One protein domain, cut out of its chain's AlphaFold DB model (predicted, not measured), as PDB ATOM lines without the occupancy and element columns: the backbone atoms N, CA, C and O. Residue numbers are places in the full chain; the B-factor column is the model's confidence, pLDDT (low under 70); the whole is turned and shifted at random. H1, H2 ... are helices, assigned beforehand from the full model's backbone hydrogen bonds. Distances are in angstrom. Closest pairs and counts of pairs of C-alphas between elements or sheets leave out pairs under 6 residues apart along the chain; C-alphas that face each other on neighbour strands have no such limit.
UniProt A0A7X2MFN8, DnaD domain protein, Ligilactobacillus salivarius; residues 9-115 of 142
ATOM      1  N   TYR A   9     -87.131  13.192 -28.915       90.88
ATOM      2  CA  TYR A   9     -88.215  12.213 -28.803       90.88
ATOM      3  C   TYR A   9     -89.354  12.483 -29.791       90.88
ATOM      4  O   TYR A   9     -89.774  11.560 -30.480       90.88
ATOM      5  N   GLN A  10     -89.772  13.739 -29.970       88.31
ATOM      6  CA  GLN A  10     -90.769  14.097 -30.989       88.31
ATOM      7  C   GLN A  10     -90.318  13.733 -32.407       88.31
ATOM      8  O   GLN A  10     -91.117  13.282 -33.226       88.31
ATOM      9  N   LYS A  11     -89.026  13.912 -32.710       90.06
ATOM     10  CA  LYS A  11     -88.481  13.544 -34.017       90.06
ATOM     11  C   LYS A  11     -88.434  12.028 -34.211       90.06
ATOM     12  O   LYS A  11     -88.714  11.563 -35.310       90.06
ATOM     13  N   LEU A  12     -88.106  11.268 -33.163       91.56
ATOM     14  CA  LEU A  12     -88.161   9.804 -33.195       91.56
ATOM     15  C   LEU A  12     -89.593   9.302 -33.412       91.56
ATOM     16  O   LEU A  12     -89.794   8.450 -34.272       91.56
ATOM     17  N   ASP A  13     -90.578   9.871 -32.716       91.31
ATOM     18  CA  ASP A  13     -91.992   9.524 -32.906       91.31
ATOM     19  C   ASP A  13     -92.455   9.801 -34.344       91.31
ATOM     20  O   ASP A  13     -93.073   8.941 -34.970       91.31
ATOM     21  N   SER A  14     -92.079  10.952 -34.912       89.75
ATOM     22  CA  SER A  14     -92.400  11.290 -36.305       89.75
ATOM     23  C   SER A  14     -91.813  10.288 -37.302       89.75
ATOM     24  O   SER A  14     -92.503   9.885 -38.235       89.75
ATOM     25  N   LEU A  15     -90.561   9.860 -37.104       89.69
ATOM     26  CA  LEU A  15     -89.904   8.879 -37.976       89.69
ATOM     27  C   LEU A  15     -90.558   7.495 -37.874       89.69
ATOM     28  O   LEU A  15     -90.758   6.832 -38.889       89.69
ATOM     29  N   ILE A  16     -90.933   7.074 -36.664       90.88
ATOM     30  CA  ILE A  16     -91.638   5.806 -36.438       90.88
ATOM     31  C   ILE A  16     -93.017   5.828 -37.115       90.88
ATOM     32  O   ILE A  16     -93.453   4.826 -37.687       90.88
ATOM     33  N   ASP A  17     -93.725   6.955 -37.058       88.81
ATOM     34  CA  ASP A  17     -95.034   7.095 -37.695       88.81
ATOM     35  C   ASP A  17     -94.949   7.171 -39.226       88.81
ATOM     36  O   ASP A  17     -95.839   6.658 -39.910       88.81
ATOM     37  N   GLU A  18     -93.886   7.760 -39.779       88.06
ATOM     38  CA  GLU A  18     -93.586   7.710 -41.214       88.06
ATOM     39  C   GLU A  18     -93.314   6.274 -41.680       88.06
ATOM     40  O   GLU A  18     -93.975   5.809 -42.611       88.06
ATOM     41  N   GLU A  19     -92.458   5.527 -40.978       86.56
ATOM     42  CA  GLU A  19     -92.157   4.125 -41.301       86.56
ATOM     43  C   GLU A  19     -93.424   3.249 -41.265       86.56
ATOM     44  O   GLU A  19     -93.692   2.469 -42.183       86.56
ATOM     45  N   LYS A  20     -94.283   3.425 -40.249       84.31
ATOM     46  CA  LYS A  20     -95.579   2.727 -40.182       84.31
ATOM     47  C   LYS A  20     -96.476   3.055 -41.376       84.31
ATOM     48  O   LYS A  20     -97.117   2.151 -41.912       84.31
ATOM     49  N   LYS A  21     -96.552   4.324 -41.790       80.50
ATOM     50  CA  LYS A  21     -97.352   4.733 -42.958       80.50
ATOM     51  C   LYS A  21     -96.829   4.094 -44.241       80.50
ATOM     52  O   LYS A  21     -97.632   3.600 -45.030       80.50
ATOM     53  N   GLU A  22     -95.514   4.043 -44.432       79.19
ATOM     54  CA  GLU A  22     -94.906   3.375 -45.588       79.19
ATOM     55  C   GLU A  22     -95.257   1.882 -45.633       79.19
ATOM     56  O   GLU A  22     -95.716   1.384 -46.665       79.19
ATOM     57  N   LEU A  23     -95.145   1.176 -44.504       79.31
ATOM     58  CA  LEU A  23     -95.505  -0.242 -44.405       79.31
ATOM     59  C   LEU A  23     -96.986  -0.498 -44.732       79.31
ATOM     60  O   LEU A  23     -97.314  -1.455 -45.442       79.31
ATOM     61  N   LEU A  24     -97.884   0.365 -44.249       76.88
ATOM     62  CA  LEU A  24     -99.317   0.281 -44.535       76.88
ATOM     63  C   LEU A  24     -99.617   0.516 -46.020       76.88
ATOM     64  O   LEU A  24    -100.392  -0.238 -46.611       76.88
ATOM     65  N   ASN A  25     -98.964   1.499 -46.642       78.12
ATOM     66  CA  ASN A  25     -99.126   1.797 -48.066       78.12
ATOM     67  C   ASN A  25     -98.666   0.625 -48.944       78.12
ATOM     68  O   ASN A  25     -99.366   0.237 -49.881       78.12
ATOM     69  N   VAL A  26     -97.529   0.007 -48.608       80.69
ATOM     70  CA  VAL A  26     -97.028  -1.186 -49.309       80.69
ATOM     71  C   VAL A  26     -97.995  -2.363 -49.160       80.69
ATOM     72  O   VAL A  26     -98.193  -3.122 -50.110       80.69
ATOM     73  N   SER A  27     -98.614  -2.535 -47.988       80.25
ATOM     74  CA  SER A  27     -99.625  -3.579 -47.788       80.25
ATOM     75  C   SER A  27    -100.877  -3.327 -48.629       80.25
ATOM     76  O   SER A  27    -101.350  -4.245 -49.296       80.25
ATOM     77  N   ALA A  28    -101.382  -2.090 -48.640       78.62
ATOM     78  CA  ALA A  28    -102.569  -1.721 -49.405       78.62
ATOM     79  C   ALA A  28    -102.361  -1.931 -50.913       78.62
ATOM     80  O   ALA A  28    -103.217  -2.505 -51.582       78.62
ATOM     81  N   GLU A  29    -101.194  -1.551 -51.437       84.00
ATOM     82  CA  GLU A  29    -100.839  -1.775 -52.840       84.00
ATOM     83  C   GLU A  29    -100.788  -3.269 -53.189       84.00
ATOM     84  O   GLU A  29    -101.349  -3.698 -54.198       84.00
ATOM     85  N   LYS A  30    -100.194  -4.096 -52.319       86.88
ATOM     86  CA  LYS A  30    -100.205  -5.556 -52.500       86.88
ATOM     87  C   LYS A  30    -101.621  -6.119 -52.517       86.88
ATOM     88  O   LYS A  30    -101.897  -7.047 -53.274       86.88
ATOM     89  N   ASP A  31    -102.512  -5.600 -51.681       86.50
ATOM     90  CA  ASP A  31    -103.894  -6.066 -51.629       86.50
ATOM     91  C   ASP A  31    -104.689  -5.646 -52.872       86.50
ATOM     92  O   ASP A  31    -105.424  -6.476 -53.410       86.50
ATOM     93  N   ARG A  32    -104.467  -4.436 -53.407       88.25
ATOM     94  CA  ARG A  32    -104.998  -4.019 -54.719       88.25
ATOM     95  C   ARG A  32    -104.541  -4.955 -55.834       88.25
ATOM     96  O   ARG A  32    -105.363  -5.501 -56.568       88.25
ATOM     97  N   GLN A  33    -103.239  -5.223 -55.906       89.31
ATOM     98  CA  GLN A  33    -102.663  -6.120 -56.910       89.31
ATOM     99  C   GLN A  33    -103.236  -7.539 -56.822       89.31
ATOM    100  O   GLN A  33    -103.538  -8.149 -57.846       89.31
ATOM    101  N   LYS A  34    -103.450  -8.068 -55.609       90.88
ATOM    102  CA  LYS A  34    -104.114  -9.369 -55.421       90.88
ATOM    103  C   LYS A  34    -105.529  -9.381 -55.992       90.88
ATOM    104  O   LYS A  34    -105.905 -10.379 -56.602       90.88
ATOM    105  N   ILE A  35    -106.303  -8.313 -55.788       91.50
ATOM    106  CA  ILE A  35    -107.655  -8.203 -56.346       91.50
ATOM    107  C   ILE A  35    -107.572  -8.214 -57.869       91.50
ATOM    108  O   ILE A  35    -108.182  -9.079 -58.490       91.50
ATOM    109  N   PHE A  36    -106.774  -7.335 -58.474       91.88
ATOM    110  CA  PHE A  36    -106.664  -7.257 -59.934       91.88
ATOM    111  C   PHE A  36    -106.247  -8.586 -60.563       91.88
ATOM    112  O   PHE A  36    -106.894  -9.045 -61.503       91.88
ATOM    113  N   ASN A  37    -105.240  -9.246 -59.991       92.12
ATOM    114  CA  ASN A  37    -104.791 -10.553 -60.460       92.12
ATOM    115  C   ASN A  37    -105.905 -11.604 -60.351       92.12
ATOM    116  O   ASN A  37    -106.105 -12.381 -61.280       92.12
ATOM    117  N   ALA A  38    -106.660 -11.619 -59.248       92.19
ATOM    118  CA  ALA A  38    -107.783 -12.542 -59.092       92.19
ATOM    119  C   ALA A  38    -108.862 -12.306 -60.158       92.19
ATOM    120  O   ALA A  38    -109.353 -13.258 -60.757       92.19
ATOM    121  N   PHE A  39    -109.195 -11.049 -60.447       92.69
ATOM    122  CA  PHE A  39    -110.162 -10.717 -61.491       92.69
ATOM    123  C   PHE A  39    -109.692 -11.147 -62.884       92.69
ATOM    124  O   PHE A  39    -110.472 -11.748 -63.616       92.69
ATOM    125  N   GLN A  40    -108.431 -10.893 -63.242       91.38
ATOM    126  CA  GLN A  40    -107.882 -11.284 -64.545       91.38
ATOM    127  C   GLN A  40    -107.895 -12.804 -64.743       91.38
ATOM    128  O   GLN A  40    -108.279 -13.291 -65.807       91.38
ATOM    129  N   VAL A  41    -107.532 -13.559 -63.698       92.12
ATOM    130  CA  VAL A  41    -107.547 -15.029 -63.718       92.12
ATOM    131  C   VAL A  41    -108.967 -15.562 -63.907       92.12
ATOM    132  O   VAL A  41    -109.187 -16.401 -64.777       92.12
ATOM    133  N   GLU A  42    -109.935 -15.062 -63.137       90.50
ATOM    134  CA  GLU A  42    -111.321 -15.548 -63.197       90.50
ATOM    135  C   GLU A  42    -112.044 -15.124 -64.486       90.50
ATOM    136  O   GLU A  42    -112.900 -15.848 -64.990       90.50
ATOM    137  N   PHE A  43    -111.710 -13.958 -65.048       88.94
ATOM    138  CA  PHE A  43    -112.289 -13.484 -66.309       88.94
ATOM    139  C   PHE A  43    -111.587 -14.087 -67.536       88.94
ATOM    140  O   PHE A  43    -112.137 -14.027 -68.637       88.94
ATOM    141  N   GLY A  44    -110.383 -14.645 -67.369       89.06
ATOM    142  CA  GLY A  44    -109.570 -15.191 -68.457       89.06
ATOM    143  C   GLY A  44    -109.102 -14.136 -69.463       89.06
ATOM    144  O   GLY A  44    -108.808 -14.466 -70.611       89.06
ATOM    145  N   ARG A  45    -109.082 -12.863 -69.059       89.62
ATOM    146  CA  ARG A  45    -108.650 -11.726 -69.875       89.62
ATOM    147  C   ARG A  45    -108.119 -10.604 -68.995       89.62
ATOM    148  O   ARG A  45    -108.465 -10.512 -67.817       89.62
ATOM    149  N   ASP A  46    -107.373  -9.702 -69.614       89.31
ATOM    150  CA  ASP A  46    -106.958  -8.468 -68.965       89.31
ATOM    151  C   ASP A  46    -108.163  -7.551 -68.706       89.31
ATOM    152  O   ASP A  46    -109.155  -7.526 -69.453       89.31
ATOM    153  N   LEU A  47    -108.066  -6.797 -67.612       87.62
ATOM    154  CA  LEU A  47    -109.054  -5.793 -67.238       87.62
ATOM    155  C   LEU A  47    -108.833  -4.515 -68.045       87.62
ATOM    156  O   LEU A  47    -107.707  -4.049 -68.215       87.62
ATOM    157  N   SER A  48    -109.931  -3.927 -68.509       92.00
ATOM    158  CA  SER A  48    -109.921  -2.599 -69.121       92.00
ATOM    159  C   SER A  48    -109.616  -1.520 -68.067       92.00
ATOM    160  O   SER A  48    -109.974  -1.691 -66.901       92.00
ATOM    161  N   PRO A  49    -109.025  -0.370 -68.441       91.00
ATOM    162  CA  PRO A  49    -108.793   0.739 -67.511       91.00
ATOM    163  C   PRO A  49    -110.046   1.178 -66.739       91.00
ATOM    164  O   PRO A  49    -109.973   1.418 -65.541       91.00
ATOM    165  N   ILE A  50    -111.207   1.188 -67.401       92.62
ATOM    166  CA  ILE A  50    -112.503   1.533 -66.782       92.62
ATOM    167  C   ILE A  50    -112.891   0.510 -65.703       92.62
ATOM    168  O   ILE A  50    -113.486   0.839 -64.681       92.62
ATOM    169  N   GLU A  51    -112.556  -0.759 -65.933       91.38
ATOM    170  CA  GLU A  51    -112.827  -1.847 -64.995       91.38
ATOM    171  C   GLU A  51    -111.933  -1.742 -63.754       91.38
ATOM    172  O   GLU A  51    -112.403  -1.971 -62.643       91.38
ATOM    173  N   LEU A  52    -110.666  -1.356 -63.935       91.56
ATOM    174  CA  LEU A  52    -109.735  -1.093 -62.836       91.56
ATOM    175  C   LEU A  52    -110.180   0.096 -61.982       91.56
ATOM    176  O   LEU A  52    -110.124   0.003 -60.760       91.56
ATOM    177  N   GLU A  53    -110.646   1.174 -62.614       92.56
ATOM    178  CA  GLU A  53    -111.216   2.337 -61.927       92.56
ATOM    179  C   GLU A  53    -112.410   1.920 -61.061       92.56
ATOM    180  O   GLU A  53    -112.387   2.127 -59.855       92.56
ATOM    181  N   THR A  54    -113.349   1.156 -61.626       92.62
ATOM    182  CA  THR A  54    -114.518   0.652 -60.877       92.62
ATOM    183  C   THR A  54    -114.112  -0.182 -59.650       92.62
ATOM    184  O   THR A  54    -114.736  -0.108 -58.594       92.62
ATOM    185  N   ILE A  55    -113.071  -1.012 -59.775       91.31
ATOM    186  CA  ILE A  55    -112.568  -1.815 -58.652       91.31
ATOM    187  C   ILE A  55    -111.872  -0.926 -57.611       91.31
ATOM    188  O   ILE A  55    -111.970  -1.212 -56.418       91.31
ATOM    189  N   ASN A  56    -111.173   0.131 -58.036       91.06
ATOM    190  CA  ASN A  56    -110.578   1.105 -57.123       91.06
ATOM    191  C   ASN A  56    -111.648   1.870 -56.344       91.06
ATOM    192  O   ASN A  56    -111.493   2.019 -55.134       91.06
ATOM    193  N   ASP A  57    -112.749   2.257 -56.986       92.19
ATOM    194  CA  ASP A  57    -113.864   2.952 -56.332       92.19
ATOM    195  C   ASP A  57    -114.424   2.120 -55.166       92.19
ATOM    196  O   ASP A  57    -114.604   2.622 -54.054       92.19
ATOM    197  N   TRP A  58    -114.563   0.801 -55.346       91.56
ATOM    198  CA  TRP A  58    -114.981  -0.111 -54.272       91.56
ATOM    199  C   TRP A  58    -114.025  -0.134 -53.067       91.56
ATOM    200  O   TRP A  58    -114.440  -0.417 -51.939       91.56
ATOM    201  N   ILE A  59    -112.733   0.110 -53.290       88.94
ATOM    202  CA  ILE A  59    -111.698   0.076 -52.248       88.94
ATOM    203  C   ILE A  59    -111.572   1.442 -51.567       88.94
ATOM    204  O   ILE A  59    -111.410   1.501 -50.347       88.94
ATOM    205  N   GLU A  60    -111.629   2.530 -52.332       88.88
ATOM    206  CA  GLU A  60    -111.367   3.886 -51.846       88.88
ATOM    207  C   GLU A  60    -112.637   4.598 -51.369       88.88
ATOM    208  O   GLU A  60    -112.656   5.112 -50.243       88.88
ATOM    209  N   GLU A  61    -113.703   4.594 -52.178       88.31
ATOM    210  CA  GLU A  61    -114.967   5.265 -51.859       88.31
ATOM    211  C   GLU A  61    -115.798   4.433 -50.881       88.31
ATOM    212  O   GLU A  61    -116.074   4.870 -49.757       88.31
ATOM    213  N   ASP A  62    -116.127   3.199 -51.268       86.00
ATOM    214  CA  ASP A  62    -116.996   2.324 -50.475       86.00
ATOM    215  C   ASP A  62    -116.261   1.641 -49.309       86.00
ATOM    216  O   ASP A  62    -116.877   1.108 -48.380       86.00
ATOM    217  N   LYS A  63    -114.920   1.659 -49.332       86.38
ATOM    218  CA  LYS A  63    -114.045   1.068 -48.303       86.38
ATOM    219  C   LYS A  63    -114.363  -0.399 -48.023       86.38
ATOM    220  O   LYS A  63    -114.270  -0.871 -46.880       86.38
ATOM    221  N   TYR A  64    -114.724  -1.148 -49.064       87.56
ATOM    222  CA  TYR A  64    -114.907  -2.583 -48.938       87.56
ATOM    223  C   TYR A  64    -113.575  -3.256 -48.618       87.56
ATOM    224  O   TYR A  64    -112.519  -2.946 -49.167       87.56
ATOM    225  N   LYS A  65    -113.622  -4.245 -47.723       88.19
ATOM    226  CA  LYS A  65    -112.448  -5.076 -47.448       88.19
ATOM    227  C   LYS A  65    -112.107  -5.883 -48.700       88.19
ATOM    228  O   LYS A  65    -112.995  -6.512 -49.273       88.19
ATOM    229  N   THR A  66    -110.822  -5.972 -49.034       88.38
ATOM    230  CA  THR A  66    -110.254  -6.800 -50.122       88.38
ATOM    231  C   THR A  66    -110.872  -8.194 -50.169       88.38
ATOM    232  O   THR A  66    -111.303  -8.718 -51.191       88.38
ATOM    233  N   ASP A  67    -110.979  -8.768 -48.988       88.62
ATOM    234  CA  ASP A  67    -111.559 -10.058 -48.710       88.62
ATOM    235  C   ASP A  67    -113.027 -10.220 -49.125       88.62
ATOM    236  O   ASP A  67    -113.432 -11.291 -49.577       88.62
ATOM    237  N   LEU A  68    -113.827  -9.169 -48.951       89.38
ATOM    238  CA  LEU A  68    -115.235  -9.145 -49.327       89.38
ATOM    239  C   LEU A  68    -115.371  -9.104 -50.852       89.38
ATOM    240  O   LEU A  68    -116.153  -9.864 -51.415       89.38
ATOM    241  N   ILE A  69    -114.546  -8.292 -51.515       91.19
ATOM    242  CA  ILE A  69    -114.506  -8.183 -52.977       91.19
ATOM    243  C   ILE A  69    -114.143  -9.539 -53.602       91.19
ATOM    244  O   ILE A  69    -114.826 -10.009 -54.510       91.19
ATOM    245  N   LEU A  70    -113.132 -10.231 -53.062       91.38
ATOM    246  CA  LEU A  70    -112.748 -11.573 -53.522       91.38
ATOM    247  C   LEU A  70    -113.865 -12.611 -53.325       91.38
ATOM    248  O   LEU A  70    -114.051 -13.497 -54.161       91.38
ATOM    249  N   LEU A  71    -114.627 -12.523 -52.231       90.75
ATOM    250  CA  LEU A  71    -115.783 -13.397 -52.012       90.75
ATOM    251  C   LEU A  71    -116.916 -13.103 -53.001       90.75
ATOM    252  O   LEU A  71    -117.550 -14.046 -53.479       90.75
ATOM    253  N   ALA A  72    -117.165 -11.828 -53.310       91.06
ATOM    254  CA  ALA A  72    -118.169 -11.422 -54.290       91.06
ATOM    255  C   ALA A  72    -117.791 -11.904 -55.697       91.06
ATOM    256  O   ALA A  72    -118.635 -12.457 -56.401       91.06
ATOM    257  N   LEU A  73    -116.509 -11.794 -56.061       92.56
ATOM    258  CA  LEU A  73    -115.968 -12.343 -57.303       92.56
ATOM    259  C   LEU A  73    -116.227 -13.851 -57.404       92.56
ATOM    260  O   LEU A  73    -116.807 -14.307 -58.385       92.56
ATOM    261  N   ARG A  74    -115.885 -14.629 -56.370       91.25
ATOM    262  CA  ARG A  74    -116.147 -16.080 -56.357       91.25
ATOM    263  C   ARG A  74    -117.626 -16.411 -56.536       91.25
ATOM    264  O   ARG A  74    -117.962 -17.362 -57.235       91.25
ATOM    265  N   GLU A  75    -118.518 -15.652 -55.905       89.94
ATOM    266  CA  GLU A  75    -119.962 -15.851 -56.064       89.94
ATOM    267  C   GLU A  75    -120.422 -15.552 -57.499       89.94
ATOM    268  O   GLU A  75    -121.216 -16.305 -58.065       89.94
ATOM    269  N   ALA A  76    -119.882 -14.498 -58.114       91.56
ATOM    270  CA  ALA A  76    -120.153 -14.162 -59.505       91.56
ATOM    271  C   ALA A  76    -119.712 -15.282 -60.463       91.56
ATOM    272  O   ALA A  76    -120.498 -15.688 -61.324       91.56
ATOM    273  N   VAL A  77    -118.523 -15.852 -60.248       90.50
ATOM    274  CA  VAL A  77    -118.007 -17.008 -61.003       90.50
ATOM    275  C   VAL A  77    -118.928 -18.223 -60.856       90.50
ATOM    276  O   VAL A  77    -119.327 -18.821 -61.855       90.50
ATOM    277  N   LEU A  78    -119.357 -18.551 -59.630       88.62
ATOM    278  CA  LEU A  78    -120.297 -19.654 -59.375       88.62
ATOM    279  C   LEU A  78    -121.644 -19.458 -60.084       88.62
ATOM    280  O   LEU A  78    -122.265 -20.424 -60.525       88.62
ATOM    281  N   SER A  79    -122.093 -18.209 -60.201       88.25
ATOM    282  CA  SER A  79    -123.307 -17.842 -60.934       88.25
ATOM    283  C   SER A  79    -123.113 -17.704 -62.452       88.25
ATOM    284  O   SER A  79    -124.077 -17.397 -63.150       88.25
ATOM    285  N   GLN A  80    -121.891 -17.922 -62.959       87.44
ATOM    286  CA  GLN A  80    -121.488 -17.730 -64.360       87.44
ATOM    287  C   GLN A  80    -121.758 -16.308 -64.897       87.44
ATOM    288  O   GLN A  80    -121.913 -16.104 -66.101       87.44
ATOM    289  N   ALA A  81    -121.805 -15.309 -64.013       87.94
ATOM    290  CA  ALA A  81    -122.113 -13.922 -64.346       87.94
ATOM    291  C   ALA A  81    -120.868 -13.032 -64.187       87.94
ATOM    292  O   ALA A  81    -120.714 -12.309 -63.204       87.94
ATOM    293  N   TYR A  82    -119.987 -13.064 -65.189       84.06
ATOM    294  CA  TYR A  82    -118.702 -12.345 -65.222       84.06
ATOM    295  C   TYR A  82    -118.857 -10.856 -65.580       84.06
ATOM    296  O   TYR A  82    -118.311 -10.362 -66.565       84.06
ATOM    297  N   SER A  83    -119.657 -10.125 -64.804       89.44
ATOM    298  CA  SER A  83    -119.878  -8.688 -64.996       89.44
ATOM    299  C   SER A  83    -119.595  -7.926 -63.711       89.44
ATOM    300  O   SER A  83    -120.151  -8.253 -62.664       89.44
ATOM    301  N   LEU A  84    -118.810  -6.849 -63.794       89.94
ATOM    302  CA  LEU A  84    -118.571  -5.957 -62.653       89.94
ATOM    303  C   LEU A  84    -119.872  -5.381 -62.095       89.94
ATOM    304  O   LEU A  84    -120.036  -5.311 -60.886       89.94
ATOM    305  N   LYS A  85    -120.855  -5.096 -62.961       91.31
ATOM    306  CA  LYS A  85    -122.201  -4.671 -62.540       91.31
ATOM    307  C   LYS A  85    -122.925  -5.735 -61.717       91.31
ATOM    308  O   LYS A  85    -123.798  -5.415 -60.918       91.31
ATOM    309  N   TYR A  86    -122.636  -7.012 -61.957       91.94
ATOM    310  CA  TYR A  86    -123.209  -8.095 -61.168       91.94
ATOM    311  C   TYR A  86    -122.528  -8.194 -59.800       91.94
ATOM    312  O   TYR A  86    -123.216  -8.317 -58.790       91.94
ATOM    313  N   ILE A  87    -121.203  -8.059 -59.767       92.50
ATOM    314  CA  ILE A  87    -120.414  -8.035 -58.529       92.50
ATOM    315  C   ILE A  87    -120.822  -6.849 -57.649       92.50
ATOM    316  O   ILE A  87    -121.090  -7.045 -56.467       92.50
ATOM    317  N   ASP A  88    -121.000  -5.667 -58.237       92.06
ATOM    318  CA  ASP A  88    -121.529  -4.472 -57.572       92.06
ATOM    319  C   ASP A  88    -122.878  -4.748 -56.882       92.06
ATOM    320  O   ASP A  88    -123.066  -4.510 -55.692       92.06
ATOM    321  N   ARG A  89    -123.815  -5.400 -57.585       92.31
ATOM    322  CA  ARG A  89    -125.106  -5.798 -56.993       92.31
ATOM    323  C   ARG A  89    -124.959  -6.775 -55.827       92.31
ATOM    324  O   ARG A  89    -125.779  -6.730 -54.906       92.31
ATOM    325  N   ILE A  90    -123.973  -7.674 -55.865       91.00
ATOM    326  CA  ILE A  90    -123.682  -8.582 -54.746       91.00
ATOM    327  C   ILE A  90    -123.174  -7.775 -53.551       91.00
ATOM    328  O   ILE A  90    -123.701  -7.952 -52.452       91.00
ATOM    329  N   LEU A  91    -122.215  -6.873 -53.772       90.88
ATOM    330  CA  LEU A  91    -121.654  -6.005 -52.735       90.88
ATOM    331  C   LEU A  91    -122.746  -5.139 -52.093       90.88
ATOM    332  O   LEU A  91    -122.942  -5.220 -50.882       90.88
ATOM    333  N   LEU A  92    -123.569  -4.460 -52.897       91.06
ATOM    334  CA  LEU A  92    -124.729  -3.690 -52.434       91.06
ATOM    335  C   LEU A  92    -125.739  -4.545 -51.657       91.06
ATOM    336  O   LEU A  92    -126.341  -4.099 -50.678       91.06
ATOM    337  N   SER A  93    -125.977  -5.788 -52.086       90.31
ATOM    338  CA  SER A  93    -126.860  -6.700 -51.353       90.31
ATOM    339  C   SER A  93    -126.288  -7.061 -49.983       90.31
ATOM    340  O   SER A  93    -127.065  -7.219 -49.042       90.31
ATOM    341  N   TRP A  94    -124.974  -7.245 -49.872       88.94
ATOM    342  CA  TRP A  94    -124.304  -7.561 -48.612       88.94
ATOM    343  C   TRP A  94    -124.229  -6.353 -47.686       88.94
ATOM    344  O   TRP A  94    -124.492  -6.491 -46.491       88.94
ATOM    345  N   GLU A  95    -123.986  -5.169 -48.240       87.06
ATOM    346  CA  GLU A  95    -124.016  -3.910 -47.505       87.06
ATOM    347  C   GLU A  95    -125.395  -3.673 -46.871       87.06
ATOM    348  O   GLU A  95    -125.497  -3.447 -45.665       87.06
ATOM    349  N   LYS A  96    -126.478  -3.853 -47.642       87.44
ATOM    350  CA  LYS A  96    -127.865  -3.773 -47.139       87.44
ATOM    351  C   LYS A  96    -128.171  -4.781 -46.032       87.44
ATOM    352  O   LYS A  96    -129.064  -4.554 -45.221       87.44
ATOM    353  N   GLN A  97    -127.463  -5.906 -46.011       83.44
ATOM    354  CA  GLN A  97    -127.584  -6.935 -44.980       83.44
ATOM    355  C   GLN A  97    -126.677  -6.671 -43.767       83.44
ATOM    356  O   GLN A  97    -126.695  -7.454 -42.820       83.44
ATOM    357  N   GLY A  98    -125.900  -5.581 -43.776       81.31
ATOM    358  CA  GLY A  98    -124.979  -5.213 -42.703       81.31
ATOM    359  C   GLY A  98    -123.728  -6.091 -42.631       81.31
ATOM    360  O   GLY A  98    -123.042  -6.096 -41.611       81.31
ATOM    361  N   ILE A  99    -123.422  -6.843 -43.689       76.25
ATOM    362  CA  ILE A  99    -122.284  -7.763 -43.728       76.25
ATOM    363  C   ILE A  99    -121.012  -6.966 -44.000       76.25
ATOM    364  O   ILE A  99    -120.837  -6.401 -45.077       76.25
ATOM    365  N   ARG A 100    -120.094  -6.958 -43.031       74.25
ATOM    366  CA  ARG A 100    -118.810  -6.235 -43.134       74.25
ATOM    367  C   ARG A 100    -117.593  -7.129 -42.898       74.25
ATOM    368  O   ARG A 100    -116.452  -6.650 -42.881       74.25
ATOM    369  N   SER A 101    -117.806  -8.423 -42.674       76.25
ATOM    370  CA  SER A 101    -116.751  -9.391 -42.383       76.25
ATOM    371  C   SER A 101    -116.910 -10.670 -43.201       76.25
ATOM    372  O   SER A 101    -118.024 -11.084 -43.516       76.25
ATOM    373  N   LYS A 102    -115.786 -11.347 -43.487       72.06
ATOM    374  CA  LYS A 102    -115.772 -12.686 -44.112       72.06
ATOM    375  C   LYS A 102    -116.694 -13.664 -43.392       72.06
ATOM    376  O   LYS A 102    -117.429 -14.414 -44.026       72.06
ATOM    377  N   VAL A 103    -116.636 -13.631 -42.062       73.81
ATOM    378  CA  VAL A 103    -117.390 -14.527 -41.180       73.81
ATOM    379  C   VAL A 103    -118.892 -14.363 -41.407       73.81
ATOM    380  O   VAL A 103    -119.627 -15.346 -41.469       73.81
ATOM    381  N   ASP A 104    -119.345 -13.128 -41.618       73.62
ATOM    382  CA  ASP A 104    -120.755 -12.825 -41.855       73.62
ATOM    383  C   ASP A 104    -121.217 -13.380 -43.209       73.62
ATOM    384  O   ASP A 104    -122.308 -13.945 -43.304       73.62
ATOM    385  N   VAL A 105    -120.370 -13.299 -44.244       75.12
ATOM    386  CA  VAL A 105    -120.665 -13.871 -45.570       75.12
ATOM    387  C   VAL A 105    -120.806 -15.389 -45.494       75.12
ATOM    388  O   VAL A 105    -121.762 -15.947 -46.035       75.12
ATOM    389  N   GLU A 106    -119.888 -16.074 -44.809       76.12
ATOM    390  CA  GLU A 106    -119.954 -17.530 -44.634       76.12
ATOM    391  C   GLU A 106    -121.201 -17.959 -43.859       76.12
ATOM    392  O   GLU A 106    -121.871 -18.925 -44.235       76.12
ATOM    393  N   ASN A 107    -121.552 -17.220 -42.806       74.62
ATOM    394  CA  ASN A 107    -122.771 -17.466 -42.044       74.62
ATOM    395  C   ASN A 107    -124.021 -17.302 -42.916       74.62
ATOM    396  O   ASN A 107    -124.947 -18.113 -42.830       74.62
ATOM    397  N   LEU A 108    -124.035 -16.307 -43.807       75.56
ATOM    398  CA  LEU A 108    -125.152 -16.084 -44.717       75.56
ATOM    399  C   LEU A 108    -125.245 -17.170 -45.798       75.56
ATOM    400  O   LEU A 108    -126.352 -17.619 -46.112       75.56
ATOM    401  N   LYS A 109    -124.110 -17.660 -46.314       76.50
ATOM    402  CA  LYS A 109    -124.073 -18.827 -47.217       76.50
ATOM    403  C   LYS A 109    -124.685 -20.058 -46.555       76.50
ATOM    404  O   LYS A 109    -125.651 -20.607 -47.085       76.50
ATOM    405  N   LYS A 110    -124.237 -20.393 -45.342       76.75
ATOM    406  CA  LYS A 110    -124.784 -21.509 -44.548       76.75
ATOM    407  C   LYS A 110    -126.284 -21.347 -44.287       76.75
ATOM    408  O   LYS A 110    -127.042 -22.313 -44.352       76.75
ATOM    409  N   ALA A 111    -126.747 -20.128 -44.006       76.06
ATOM    410  CA  ALA A 111    -128.168 -19.854 -43.798       76.06
ATOM    411  C   ALA A 111    -128.998 -20.030 -45.087       76.06
ATOM    412  O   ALA A 111    -130.114 -20.558 -45.043       76.06
ATOM    413  N   ARG A 112    -128.461 -19.622 -46.246       76.62
ATOM    414  CA  ARG A 112    -129.101 -19.811 -47.559       76.62
ATOM    415  C   ARG A 112    -129.181 -21.281 -47.959       76.62
ATOM    416  O   ARG A 112    -130.221 -21.693 -48.470       76.62
ATOM    417  N   GLU A 113    -128.129 -22.056 -47.717       77.12
ATOM    418  CA  GLU A 113    -128.096 -23.502 -47.975       77.12
ATOM    419  C   GLU A 113    -129.184 -24.226 -47.180       77.12
ATOM    420  O   GLU A 113    -130.054 -24.859 -47.778       77.12
ATOM    421  N   LYS A 114    -129.258 -23.990 -45.863       76.19
ATOM    422  CA  LYS A 114    -130.323 -24.540 -45.003       76.19
ATOM    423  C   LYS A 114    -131.724 -24.165 -45.486       76.19
ATOM    424  O   LYS A 114    -132.655 -24.968 -45.430       76.19
ATOM    425  N   LYS A 115    -131.911 -22.936 -45.982       73.69
ATOM    426  CA  LYS A 115    -133.203 -22.501 -46.536       73.69
ATOM    427  C   LYS A 115    -133.538 -23.233 -47.843       73.69
ATOM    428  O   LYS A 115    -134.690 -23.618 -48.020       73.69
TER     429      LYS A 115
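What this domain is: This is residues 9 to 115 of the 142 residues of the protein "DnaD domain protein" of Ligilactobacillus salivarius (UniProt A0A7X2MFN8). A long helix, H1, reaches out as an arm from a small helical body, in which its last part runs side by side with H3 while H2 and H4, pointing much the same way as each other, cross this pair on one side. H5 begins by one end of H3, and its residues 109 to 115 stick out, as do residues 9 to 27 of H1, the arm that makes much of the length. The 107 printed residues hold five named helices, H1 to H5 in chain order, and no named strand: the class is all helix. The whole is loose, with a radius of gyration of the C-alphas of 17.0 A, and elongated, spanning 59 by 33 by 20 A.

Where its parts are: H1, residues 9 to 43, starts with C-alpha 9 at (-88.215, 12.213, -28.803) and measures 51.4 A from first to last C-alpha. H2 covers residues 49 to 60, 16.2 A long. H3 covers residues 66 to 78, 18.8 A long, with C-alpha 66 at (-110.254, -6.800, -50.122). H4 covers residues 84 to 96, 18.2 A long. H5, residues 102 to 115, is 20.2 A long and ends with C-alpha 115 at (-133.203, -22.501, -46.536).

How they stand to each other: H3 is the hub, touching three other helices. With residues 31 to 42 alone H1 touches H3, at a shallow tilt of 4 degrees, the same way; the closest C-alphas, of Asp 31 and Thr 66, are 6.6 A apart. H4 touches H3 with residues 86 to 91 alone, at a steep tilt of 61 degrees, opposite ways; the closest C-alphas are those of Ala 72 and Ile 87, 5.9 A apart. H5 only just touches H3, with 3 pairs of C-alphas within 8 A, the closest those of Leu 68 and Lys 102 at 6.3 A; their tilt is shallow, 30 degrees. Of these 3 touching pairs 2 are at a shallow tilt, a mostly aligned packing, but only just. H2 is close to H4 but not clearly touching, at a shallow tilt of 13 degrees, the same way; the C-alphas of Glu 51 and Leu 84 come closest, at 7.4 A. H4 and H5 are about perpendicular, at 89 degrees. H1 is apart from H4 and H5. In each of the five helices every O i to N i+4 pair is within hydrogen-bond range.

The domain as a whole: The C-alphas of Tyr 9 and Lys 115, the two farthest apart, are 59.5 A from each other. Without the stretches that stand free, the body of 81 residues spans 32 by 28 by 18 A. The printed part has no cut, and its four links are tight. No printed residue has a pLDDT under 70; the mean is 86.6 over the printed part and 75 in H5.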